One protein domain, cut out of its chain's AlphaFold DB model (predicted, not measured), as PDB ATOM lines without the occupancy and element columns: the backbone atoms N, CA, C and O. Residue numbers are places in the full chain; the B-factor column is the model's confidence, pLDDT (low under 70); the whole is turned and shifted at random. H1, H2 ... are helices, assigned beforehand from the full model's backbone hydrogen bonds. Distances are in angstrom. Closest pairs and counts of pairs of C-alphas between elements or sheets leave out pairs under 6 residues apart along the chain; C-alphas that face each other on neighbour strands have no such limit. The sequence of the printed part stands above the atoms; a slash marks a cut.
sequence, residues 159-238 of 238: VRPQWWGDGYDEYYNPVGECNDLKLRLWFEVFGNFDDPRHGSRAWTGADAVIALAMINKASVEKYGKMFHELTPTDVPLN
ATOM      1  N   VAL A 159     167.346 124.233 167.621       87.69
ATOM      2  CA  VAL A 159     166.646 123.314 166.727       87.69
ATOM      3  C   VAL A 159     165.652 124.126 165.916       87.69
ATOM      4  O   VAL A 159     164.941 124.965 166.468       87.69
ATOM      5  N   ARG A 160     165.593 123.876 164.604       88.50
ATOM      6  CA  ARG A 160     164.594 124.500 163.735       88.50
ATOM      7  C   ARG A 160     163.188 124.167 164.258       88.50
ATOM      8  O   ARG A 160     162.840 122.985 164.294       88.50
ATOM      9  N   PRO A 161     162.361 125.167 164.599       89.06
ATOM     10  CA  PRO A 161     160.980 124.925 164.993       89.06
ATOM     11  C   PRO A 161     160.189 124.342 163.824       89.06
ATOM     12  O   PRO A 161     160.391 124.757 162.682       89.06
ATOM     13  N   GLN A 162     159.266 123.417 164.105       85.94
ATOM     14  CA  GLN A 162     158.460 122.755 163.071       85.94
ATOM     15  C   GLN A 162     157.741 123.767 162.174       85.94
ATOM     16  O   GLN A 162     157.748 123.628 160.960       85.94
ATOM     17  N   TRP A 163     157.200 124.821 162.787       87.88
ATOM     18  CA  TRP A 163     156.450 125.872 162.112       87.88
ATOM     19  C   TRP A 163     157.299 126.740 161.169       87.88
ATOM     20  O   TRP A 163     156.765 127.453 160.309       87.88
ATOM     21  N   TRP A 164     158.626 126.720 161.333       88.75
ATOM     22  CA  TRP A 164     159.534 127.579 160.592       88.75
ATOM     23  C   TRP A 164     159.595 127.138 159.135       88.75
ATOM     24  O   TRP A 164     160.167 126.099 158.808       88.75
ATOM     25  N   GLY A 165     159.063 127.965 158.238       75.88
ATOM     26  CA  GLY A 165     159.000 127.661 156.809       75.88
ATOM     27  C   GLY A 165     157.723 126.947 156.357       75.88
ATOM     28  O   GLY A 165     157.639 126.611 155.184       75.88
ATOM     29  N   ASP A 166     156.703 126.803 157.212       68.56
ATOM     30  CA  ASP A 166     155.375 126.261 156.845       68.56
ATOM     31  C   ASP A 166     154.530 127.205 155.948       68.56
ATOM     32  O   ASP A 166     153.296 127.147 155.921       68.56
ATOM     33  N   GLY A 167     155.173 128.132 155.233       57.56
ATOM     34  CA  GLY A 167     154.529 129.065 154.308       57.56
ATOM     35  C   GLY A 167     154.232 128.419 152.953       57.56
ATOM     36  O   GLY A 167     154.987 127.581 152.474       57.56
ATOM     37  N   TYR A 168     153.129 128.826 152.321       49.00
ATOM     38  CA  TYR A 168     152.624 128.267 151.054       49.00
ATOM     39  C   TYR A 168     153.508 128.543 149.825       49.00
ATOM     40  O   TYR A 168     153.241 128.008 148.756       49.00
ATOM     41  N   ASP A 169     154.519 129.396 149.961       53.59
ATOM     42  CA  ASP A 169     155.412 129.795 148.884       53.59
ATOM     43  C   ASP A 169     156.624 130.491 149.509       53.59
ATOM     44  O   ASP A 169     156.478 131.243 150.479       53.59
ATOM     45  N   GLU A 170     157.808 130.300 148.934       49.53
ATOM     46  CA  GLU A 170     159.035 131.028 149.297       49.53
ATOM     47  C   GLU A 170     158.814 132.558 149.255       49.53
ATOM     48  O   GLU A 170     159.407 133.313 150.023       49.53
ATOM     49  N   TYR A 171     157.845 132.999 148.442       52.25
ATOM     50  CA  TYR A 171     157.399 134.383 148.287       52.25
ATOM     51  C   TYR A 171     156.660 134.978 149.507       52.25
ATOM     52  O   TYR A 171     156.596 136.197 149.652       52.25
ATOM     53  N   TYR A 172     156.102 134.150 150.401       64.31
ATOM     54  CA  TYR A 172     155.289 134.591 151.551       64.31
ATOM     55  C   TYR A 172     155.819 134.091 152.901       64.31
ATOM     56  O   TYR A 172     155.062 133.984 153.868       64.31
ATOM     57  N   ASN A 173     157.116 133.794 152.991       79.62
ATOM     58  CA  ASN A 173     157.770 133.475 154.254       79.62
ATOM     59  C   ASN A 173     158.487 134.719 154.834       79.62
ATOM     60  O   ASN A 173     159.672 134.918 154.566       79.62
ATOM     61  N   PRO A 174     157.822 135.556 155.658       86.62
ATOM     62  CA  PRO A 174     158.389 136.795 156.199       86.62
ATOM     63  C   PRO A 174     159.500 136.583 157.237       86.62
ATOM     64  O   PRO A 174     160.090 137.565 157.684       86.62
ATOM     65  N   VAL A 175     159.797 135.338 157.624       89.69
ATOM     66  CA  VAL A 175     160.984 134.997 158.429       89.69
ATOM     67  C   VAL A 175     162.142 134.453 157.577       89.69
ATOM     68  O   VAL A 175     163.272 134.335 158.055       89.69
ATOM     69  N   GLY A 176     161.903 134.198 156.286       88.69
ATOM     70  CA  GLY A 176     162.877 133.671 155.330       88.69
ATOM     71  C   GLY A 176     163.420 132.287 155.705       88.69
ATOM     72  O   GLY A 176     162.870 131.581 156.560       88.69
ATOM     73  N   GLU A 177     164.523 131.892 155.068       88.56
ATOM     74  CA  GLU A 177     165.200 130.626 155.369       88.56
ATOM     75  C   GLU A 177     165.677 130.573 156.823       88.56
ATOM     76  O   GLU A 177     166.165 131.572 157.359       88.56
ATOM     77  N   CYS A 178     165.539 129.405 157.453       90.75
ATOM     78  CA  CYS A 178     166.014 129.158 158.812       90.75
ATOM     79  C   CYS A 178     167.539 129.013 158.824       90.75
ATOM     80  O   CYS A 178     168.086 128.209 158.075       90.75
ATOM     81  N   ASN A 179     168.213 129.737 159.716       90.69
ATOM     82  CA  ASN A 179     169.642 129.585 159.972       90.69
ATOM     83  C   ASN A 179     169.975 129.910 161.437       90.69
ATOM     84  O   ASN A 179     169.162 130.509 162.143       90.69
ATOM     85  N   ASP A 180     171.176 129.537 161.885       89.50
ATOM     86  CA  ASP A 180     171.606 129.685 163.281       89.50
ATOM     87  C   ASP A 180     171.555 131.134 163.783       89.50
ATOM     88  O   ASP A 180     171.188 131.369 164.934       89.50
ATOM     89  N   LEU A 181     171.888 132.112 162.931       93.25
ATOM     90  CA  LEU A 181     171.840 133.531 163.293       93.25
ATOM     91  C   LEU A 181     170.402 133.967 163.594       93.25
ATOM     92  O   LEU A 181     170.143 134.618 164.608       93.25
ATOM     93  N   LYS A 182     169.459 133.567 162.740       95.12
ATOM     94  CA  LYS A 182     168.038 133.864 162.923       95.12
ATOM     95  C   LYS A 182     167.451 133.162 164.138       95.12
ATOM     96  O   LYS A 182     166.684 133.785 164.862       95.12
ATOM     97  N   LEU A 183     167.823 131.906 164.385       94.50
ATOM     98  CA  LEU A 183     167.377 131.175 165.573       94.50
ATOM     99  C   LEU A 183     167.875 131.839 166.863       94.50
ATOM    100  O   LEU A 183     167.093 132.035 167.789       94.50
ATOM    101  N   ARG A 184     169.149 132.259 166.895       92.81
ATOM    102  CA  ARG A 184     169.731 133.010 168.019       92.81
ATOM    103  C   ARG A 184     168.989 134.316 168.275       92.81
ATOM    104  O   ARG A 184     168.596 134.573 169.406       92.81
ATOM    105  N   LEU A 185     168.780 135.124 167.233       95.50
ATOM    106  CA  LEU A 185     168.088 136.405 167.377       95.50
ATOM    107  C   LEU A 185     166.615 136.216 167.772       95.50
ATOM    108  O   LEU A 185     166.100 136.974 168.587       95.50
ATOM    109  N   TRP A 186     165.940 135.198 167.234       96.19
ATOM    110  CA  TRP A 186     164.574 134.861 167.635       96.19
ATOM    111  C   TRP A 186     164.502 134.547 169.131       96.19
ATOM    112  O   TRP A 186     163.695 135.134 169.850       96.19
ATOM    113  N   PHE A 187     165.391 133.679 169.615       94.62
ATOM    114  CA  PHE A 187     165.456 133.330 171.028       94.62
ATOM    115  C   PHE A 187     165.830 134.529 171.914       94.62
ATOM    116  O   PHE A 187     165.244 134.701 172.974       94.62
ATOM    117  N   GLU A 188     166.739 135.402 171.475       94.19
ATOM    118  CA  GLU A 188     167.087 136.642 172.188       94.19
ATOM    119  C   GLU A 188     165.877 137.576 172.367       94.19
ATOM    120  O   GLU A 188     165.738 138.210 173.410       94.19
ATOM    121  N   VAL A 189     164.987 137.647 171.371       96.31
ATOM    122  CA  VAL A 189     163.806 138.525 171.403       96.31
ATOM    123  C   VAL A 189     162.643 137.917 172.189       96.31
ATOM    124  O   VAL A 189     161.958 138.645 172.909       96.31
ATOM    125  N   PHE A 190     162.392 136.613 172.052       95.19
ATOM    126  CA  PHE A 190     161.182 135.974 172.590       95.19
ATOM    127  C   PHE A 190     161.435 135.025 173.768       95.19
ATOM    128  O   PHE A 190     160.508 134.716 174.514       95.19
ATOM    129  N   GLY A 191     162.664 134.539 173.943       91.06
ATOM    130  CA  GLY A 191     163.022 133.535 174.951       91.06
ATOM    131  C   GLY A 191     162.444 132.138 174.692       91.06
ATOM    132  O   GLY A 191     162.543 131.270 175.554       91.06
ATOM    133  N   ASN A 192     161.808 131.913 173.539       90.31
ATOM    134  CA  ASN A 192     161.202 130.643 173.140       90.31
ATOM    135  C   ASN A 192     161.089 130.550 171.606       90.31
ATOM    136  O   ASN A 192     161.440 131.486 170.885       90.31
ATOM    137  N   PHE A 193     160.579 129.418 171.122       91.38
ATOM    138  CA  PHE A 193     160.297 129.165 169.708       91.38
ATOM    139  C   PHE A 193     158.825 128.803 169.467       91.38
ATOM    140  O   PHE A 193     158.528 127.985 168.597       91.38
ATOM    141  N   ASP A 194     157.901 129.371 170.236       92.00
ATOM    142  CA  ASP A 194     156.470 129.137 170.051       92.00
ATOM    143  C   ASP A 194     156.013 129.694 168.694       92.00
ATOM    144  O   ASP A 194     156.538 130.707 168.228       92.00
ATOM    145  N   ASP A 195     155.052 129.030 168.038       92.31
ATOM    146  CA  ASP A 195     154.495 129.516 166.768       92.31
ATOM    147  C   ASP A 195     153.564 130.711 167.040       92.31
ATOM    148  O   ASP A 195     152.435 130.501 167.498       92.31
ATOM    149  N   PRO A 196     153.947 131.961 166.703       92.94
ATOM    150  CA  PRO A 196     153.098 133.126 166.954       92.94
ATOM    151  C   PRO A 196     151.855 133.151 166.050       92.94
ATOM    152  O   PRO A 196     150.980 134.007 166.190       92.94
ATOM    153  N   ARG A 197     151.768 132.236 165.079       90.38
ATOM    154  CA  ARG A 197     150.607 132.058 164.205       90.38
ATOM    155  C   ARG A 197     149.590 131.090 164.807       90.38
ATOM    156  O   ARG A 197     148.511 130.947 164.236       90.38
ATOM    157  N   HIS A 198     149.920 130.412 165.914       90.25
ATOM    158  CA  HIS A 198     149.077 129.399 166.559       90.25
ATOM    159  C   HIS A 198     148.631 128.298 165.581       90.25
ATOM    160  O   HIS A 198     147.458 127.930 165.523       90.25
ATOM    161  N   GLY A 199     149.558 127.822 164.739       86.62
ATOM    162  CA  GLY A 199     149.296 126.816 163.703       86.62
ATOM    163  C   GLY A 199     148.654 127.357 162.418       86.62
ATOM    164  O   GLY A 199     148.421 126.596 161.476       86.62
ATOM    165  N   SER A 200     148.372 128.663 162.332       85.06
ATOM    166  CA  SER A 200     147.948 129.290 161.078       85.06
ATOM    167  C   SER A 200     149.088 129.302 160.057       85.06
ATOM    168  O   SER A 200     150.236 129.613 160.364       85.06
ATOM    169  N   ARG A 201     148.753 129.051 158.789       80.88
ATOM    170  CA  ARG A 201     149.702 129.175 157.666       80.88
ATOM    171  C   ARG A 201     149.981 130.627 157.267       80.88
ATOM    172  O   ARG A 201     150.895 130.881 156.489       80.88
ATOM    173  N   ALA A 202     149.182 131.574 157.757       82.81
ATOM    174  CA  ALA A 202     149.263 132.985 157.401       82.81
ATOM    175  C   ALA A 202     149.824 133.835 158.548       82.81
ATOM    176  O   ALA A 202     149.472 133.647 159.713       82.81
ATOM    177  N   TRP A 203     150.618 134.845 158.195       87.56
ATOM    178  CA  TRP A 203     151.201 135.828 159.116       87.56
ATOM    179  C   TRP A 203     150.291 137.047 159.336       87.56
ATOM    180  O   TRP A 203     150.724 138.192 159.252       87.56
ATOM    181  N   THR A 204     148.997 136.808 159.557       87.06
ATOM    182  CA  THR A 204     147.973 137.869 159.642       87.06
ATOM    183  C   THR A 204     147.355 138.023 161.029       87.06
ATOM    184  O   THR A 204     146.649 138.999 161.271       87.06
ATOM    185  N   GLY A 205     147.576 137.067 161.935       90.06
ATOM    186  CA  GLY A 205     147.126 137.173 163.324       90.06
ATOM    187  C   GLY A 205     147.856 138.294 164.066       90.06
ATOM    188  O   GLY A 205     148.994 138.612 163.726       90.06
ATOM    189  N   ALA A 206     147.217 138.881 165.083       94.88
ATOM    190  CA  ALA A 206     147.808 139.973 165.859       94.88
ATOM    191  C   ALA A 206     149.185 139.589 166.429       94.88
ATOM    192  O   ALA A 206     150.149 140.319 166.215       94.88
ATOM    193  N   ASP A 207     149.294 138.410 167.047       95.50
ATOM    194  CA  ASP A 207     150.548 137.901 167.616       95.50
ATOM    195  C   ASP A 207     151.622 137.689 166.542       95.50
ATOM    196  O   ASP A 207     152.759 138.120 166.714       95.50
ATOM    197  N   ALA A 208     151.254 137.119 165.390       93.00
ATOM    198  CA  ALA A 208     152.160 136.943 164.257       93.00
ATOM    199  C   ALA A 208     152.685 138.285 163.716       93.00
ATOM    200  O   ALA A 208     153.880 138.430 163.470       93.00
ATOM    201  N   VAL A 209     151.814 139.286 163.559       93.56
ATOM    202  CA  VAL A 209     152.197 140.625 163.079       93.56
ATOM    203  C   VAL A 209     153.067 141.354 164.107       93.56
ATOM    204  O   VAL A 209     154.056 141.984 163.731       93.56
ATOM    205  N   ILE A 210     152.742 141.245 165.399       96.31
ATOM    206  CA  ILE A 210     153.544 141.814 166.490       96.31
ATOM    207  C   ILE A 210     154.924 141.153 166.535       96.31
ATOM    208  O   ILE A 210     155.929 141.863 166.571       96.31
ATOM    209  N   ALA A 211     154.992 139.821 166.453       96.25
ATOM    210  CA  ALA A 211     156.251 139.086 166.415       96.25
ATOM    211  C   ALA A 211     157.123 139.534 165.232       96.25
ATOM    212  O   ALA A 211     158.298 139.852 165.419       96.25
ATOM    213  N   LEU A 212     156.543 139.670 164.031       95.12
ATOM    214  CA  LEU A 212     157.259 140.187 162.861       95.12
ATOM    215  C   LEU A 212     157.765 141.619 163.056       95.12
ATOM    216  O   LEU A 212     158.877 141.937 162.635       95.12
ATOM    217  N   ALA A 213     156.980 142.495 163.679       96.44
ATOM    218  CA  ALA A 213     157.411 143.860 163.957       96.44
ATOM    219  C   ALA A 213     158.574 143.892 164.962       96.44
ATOM    220  O   ALA A 213     159.559 144.597 164.740       96.44
ATOM    221  N   MET A 214     158.488 143.100 166.035       98.06
ATOM    222  CA  MET A 214     159.521 143.012 167.070       98.06
ATOM    223  C   MET A 214     160.833 142.458 166.519       98.06
ATOM    224  O   MET A 214     161.883 143.071 166.711       98.06
ATOM    225  N   ILE A 215     160.778 141.341 165.789       97.38
ATOM    226  CA  ILE A 215     161.984 140.698 165.265       97.38
ATOM    227  C   ILE A 215     162.644 141.533 164.162       97.38
ATOM    228  O   ILE A 215     163.867 141.638 164.126       97.38
ATOM    229  N   ASN A 216     161.862 142.201 163.299       97.38
ATOM    230  CA  ASN A 216     162.422 143.116 162.301       97.38
ATOM    231  C   ASN A 216     163.055 144.341 162.955       97.38
ATOM    232  O   ASN A 216     164.141 144.737 162.544       97.38
ATOM    233  N   LYS A 217     162.421 144.916 163.985       98.06
ATOM    234  CA  LYS A 217     163.011 146.023 164.742       98.06
ATOM    235  C   LYS A 217     164.359 145.615 165.341       98.06
ATOM    236  O   LYS A 217     165.350 146.285 165.077       98.06
ATOM    237  N   ALA A 218     164.405 144.496 166.062       97.88
ATOM    238  CA  ALA A 218     165.638 143.989 166.663       97.88
ATOM    239  C   ALA A 218     166.716 143.687 165.606       97.88
ATOM    240  O   ALA A 218     167.881 144.033 165.783       97.88
ATOM    241  N   SER A 219     166.325 143.091 164.475       97.69
ATOM    242  CA  SER A 219     167.229 142.812 163.357       97.69
ATOM    243  C   SER A 219     167.816 144.087 162.750       97.69
ATOM    244  O   SER A 219     169.021 144.160 162.523       97.69
ATOM    245  N   VAL A 220     166.995 145.111 162.514       97.88
ATOM    246  CA  VAL A 220     167.456 146.387 161.952       97.88
ATOM    247  C   VAL A 220     168.356 147.120 162.942       97.88
ATOM    248  O   VAL A 220     169.401 147.623 162.545       97.88
ATOM    249  N   GLU A 221     167.997 147.143 164.226       97.56
ATOM    250  CA  GLU A 221     168.812 147.767 165.274       97.56
ATOM    251  C   GLU A 221     170.176 147.082 165.422       97.56
ATOM    252  O   GLU A 221     171.187 147.762 165.581       97.56
ATOM    253  N   LYS A 222     170.218 145.749 165.333       97.75
ATOM    254  CA  LYS A 222     171.437 144.970 165.567       97.75
ATOM    255  C   LYS A 222     172.286 144.758 164.318       97.75
ATOM    256  O   LYS A 222     173.499 144.716 164.442       97.75
ATOM    257  N   TYR A 223     171.692 144.623 163.135       97.44
ATOM    258  CA  TYR A 223     172.385 144.234 161.893       97.44
ATOM    259  C   TYR A 223     172.146 145.200 160.723       97.44
ATOM    260  O   TYR A 223     172.749 145.040 159.664       97.44
ATOM    261  N   GLY A 224     171.257 146.187 160.865       97.06
ATOM    262  CA  GLY A 224     170.917 147.123 159.785       97.06
ATOM    263  C   GLY A 224     170.103 146.508 158.642       97.06
ATOM    264  O   GLY A 224     169.998 147.120 157.582       97.06
ATOM    265  N   LYS A 225     169.540 145.310 158.838       96.19
ATOM    266  CA  LYS A 225     168.783 144.547 157.834       96.19
ATOM    267  C   LYS A 225     167.465 144.045 158.400       96.19
ATOM    268  O   LYS A 225     167.356 143.814 159.607       96.19
ATOM    269  N   MET A 226     166.478 143.826 157.536       95.50
ATOM    270  CA  MET A 226     165.247 143.148 157.933       95.50
ATOM    271  C   MET A 226     165.546 141.692 158.289       95.50
ATOM    272  O   MET A 226     166.471 141.079 157.759       95.50
ATOM    273  N   PHE A 227     164.735 141.111 159.172       95.44
ATOM    274  CA  PHE A 227     165.015 139.785 159.719       95.44
ATOM    275  C   PHE A 227     165.098 138.698 158.641       95.44
ATOM    276  O   PHE A 227     165.983 137.848 158.678       95.44
ATOM    277  N   HIS A 228     164.205 138.735 157.650       92.25
ATOM    278  CA  HIS A 228     164.191 137.750 156.567       92.25
ATOM    279  C   HIS A 228     165.447 137.795 155.685       92.25
ATOM    280  O   HIS A 228     165.801 136.762 155.119       92.25
ATOM    281  N   GLU A 229     166.130 138.940 155.621       93.19
ATOM    282  CA  GLU A 229     167.328 139.183 154.806       93.19
ATOM    283  C   GLU A 229     168.619 138.689 155.475       93.19
ATOM    284  O   GLU A 229     169.668 138.667 154.832       93.19
ATOM    285  N   LEU A 230     168.564 138.313 156.759       94.62
ATOM    286  CA  LEU A 230     169.742 137.867 157.496       94.62
ATOM    287  C   LEU A 230     170.299 136.553 156.941       94.62
ATOM    288  O   LEU A 230     169.607 135.537 156.833       94.62
ATOM    289  N   THR A 231     171.597 136.567 156.682       93.06
ATOM    290  CA  THR A 231     172.408 135.436 156.243       93.06
ATOM    291  C   THR A 231     173.332 134.972 157.373       93.06
ATOM    292  O   THR A 231     173.652 135.762 158.262       93.06
ATOM    293  N   PRO A 232     173.834 133.723 157.350       91.31
ATOM    294  CA  PRO A 232     174.743 133.220 158.388       91.31
ATOM    295  C   PRO A 232     176.039 134.029 158.571       91.31
ATOM    296  O   PRO A 232     176.707 133.886 159.589       91.31
ATOM    297  N   THR A 233     176.418 134.843 157.582       93.19
ATOM    298  CA  THR A 233     177.650 135.646 157.579       93.19
ATOM    299  C   THR A 233     177.454 137.084 158.053       93.19
ATOM    300  O   THR A 233     178.430 137.830 158.118       93.19
ATOM    301  N   ASP A 234     176.219 137.500 158.340       94.88
ATOM    302  CA  ASP A 234     175.949 138.858 158.800       94.88
ATOM    303  C   ASP A 234     176.493 139.098 160.211       94.88
ATOM    304  O   ASP A 234     176.389 138.252 161.100       94.88
ATOM    305  N   VAL A 235     177.078 140.280 160.410       93.00
ATOM    306  CA  VAL A 235     177.708 140.699 161.667       93.00
ATOM    307  C   VAL A 235     176.957 141.887 162.274       93.00
ATOM    308  O   VAL A 235     176.427 142.702 161.513       93.00
ATOM    309  N   PRO A 236     176.889 142.008 163.614       92.69
ATOM    310  CA  PRO A 236     176.239 143.145 164.250       92.69
ATOM    311  C   PRO A 236     176.877 144.486 163.867       92.69
ATOM    312  O   PRO A 236     178.078 144.567 163.606       92.69
ATOM    313  N   LEU A 237     176.070 145.544 163.873       89.94
ATOM    314  CA  LEU A 237     176.534 146.924 163.827       89.94
ATOM    315  C   LEU A 237     177.355 147.213 165.096       89.94
ATOM    316  O   LEU A 237     176.982 146.782 166.188       89.94
ATOM    317  N   ASN A 238     178.480 147.911 164.928       69.31
ATOM    318  CA  ASN A 238     179.343 148.350 166.034       69.31
ATOM    319  C   ASN A 238     178.674 149.410 166.910       69.31
ATOM    320  O   ASN A 238     177.995 150.294 166.337       69.31
TER     321      ASN A 238
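AT A GLANCE: This is residues 159 to 238 of the 238 residues of an uncharacterized protein of Bacteroidales bacterium 52_46 (UniProt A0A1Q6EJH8). This domain has little regular structure: one long helix, H2, runs along the longest axis, and a shorter helix, H1, packs steeply on part of it. Long stretches with no named element, residues 159 to 179, 191 to 205 and 224 to 238, make up the rest. The printed part has 80 residues, with two named helices in the order H1, H2 and no named strand; the class is all helix, though the named elements hold only 29 residues. It is compact, with a radius of gyration of the C-alphas of 11.9 A, and elongated, spanning 37 by 22 by 21 A.

IN THESE COORDINATES: Find C-alpha 206 at (147.808, 139.973, 165.859); from there H2, residues 206 to 223, runs 25.3 A to C-alpha 223 at (172.385, 144.234, 161.893). H1, residues 180 to 190, begins at C-alpha 180 at (171.606, 129.685, 163.281) and is 15.3 A long.

HOW THE PARTS SIT: Look at residues 214 to 219, with which alone H2 touches H1; the closest C-alphas, of Ile 215 and Val 189, are 6.8 A apart. The helices run opposite ways at a steep tilt of 60 degrees. In H1 and H2 every O i to N i+4 pair is within hydrogen-bond range.

THE WHOLE: The C-alphas farthest apart, of Ser 200 and Asn 238, are 37.1 A apart. The printed part has no cut, and the link from H1 to H2 is long, with 15 residues. Look for pLDDT under 70 at residues 166 to 172 and 238.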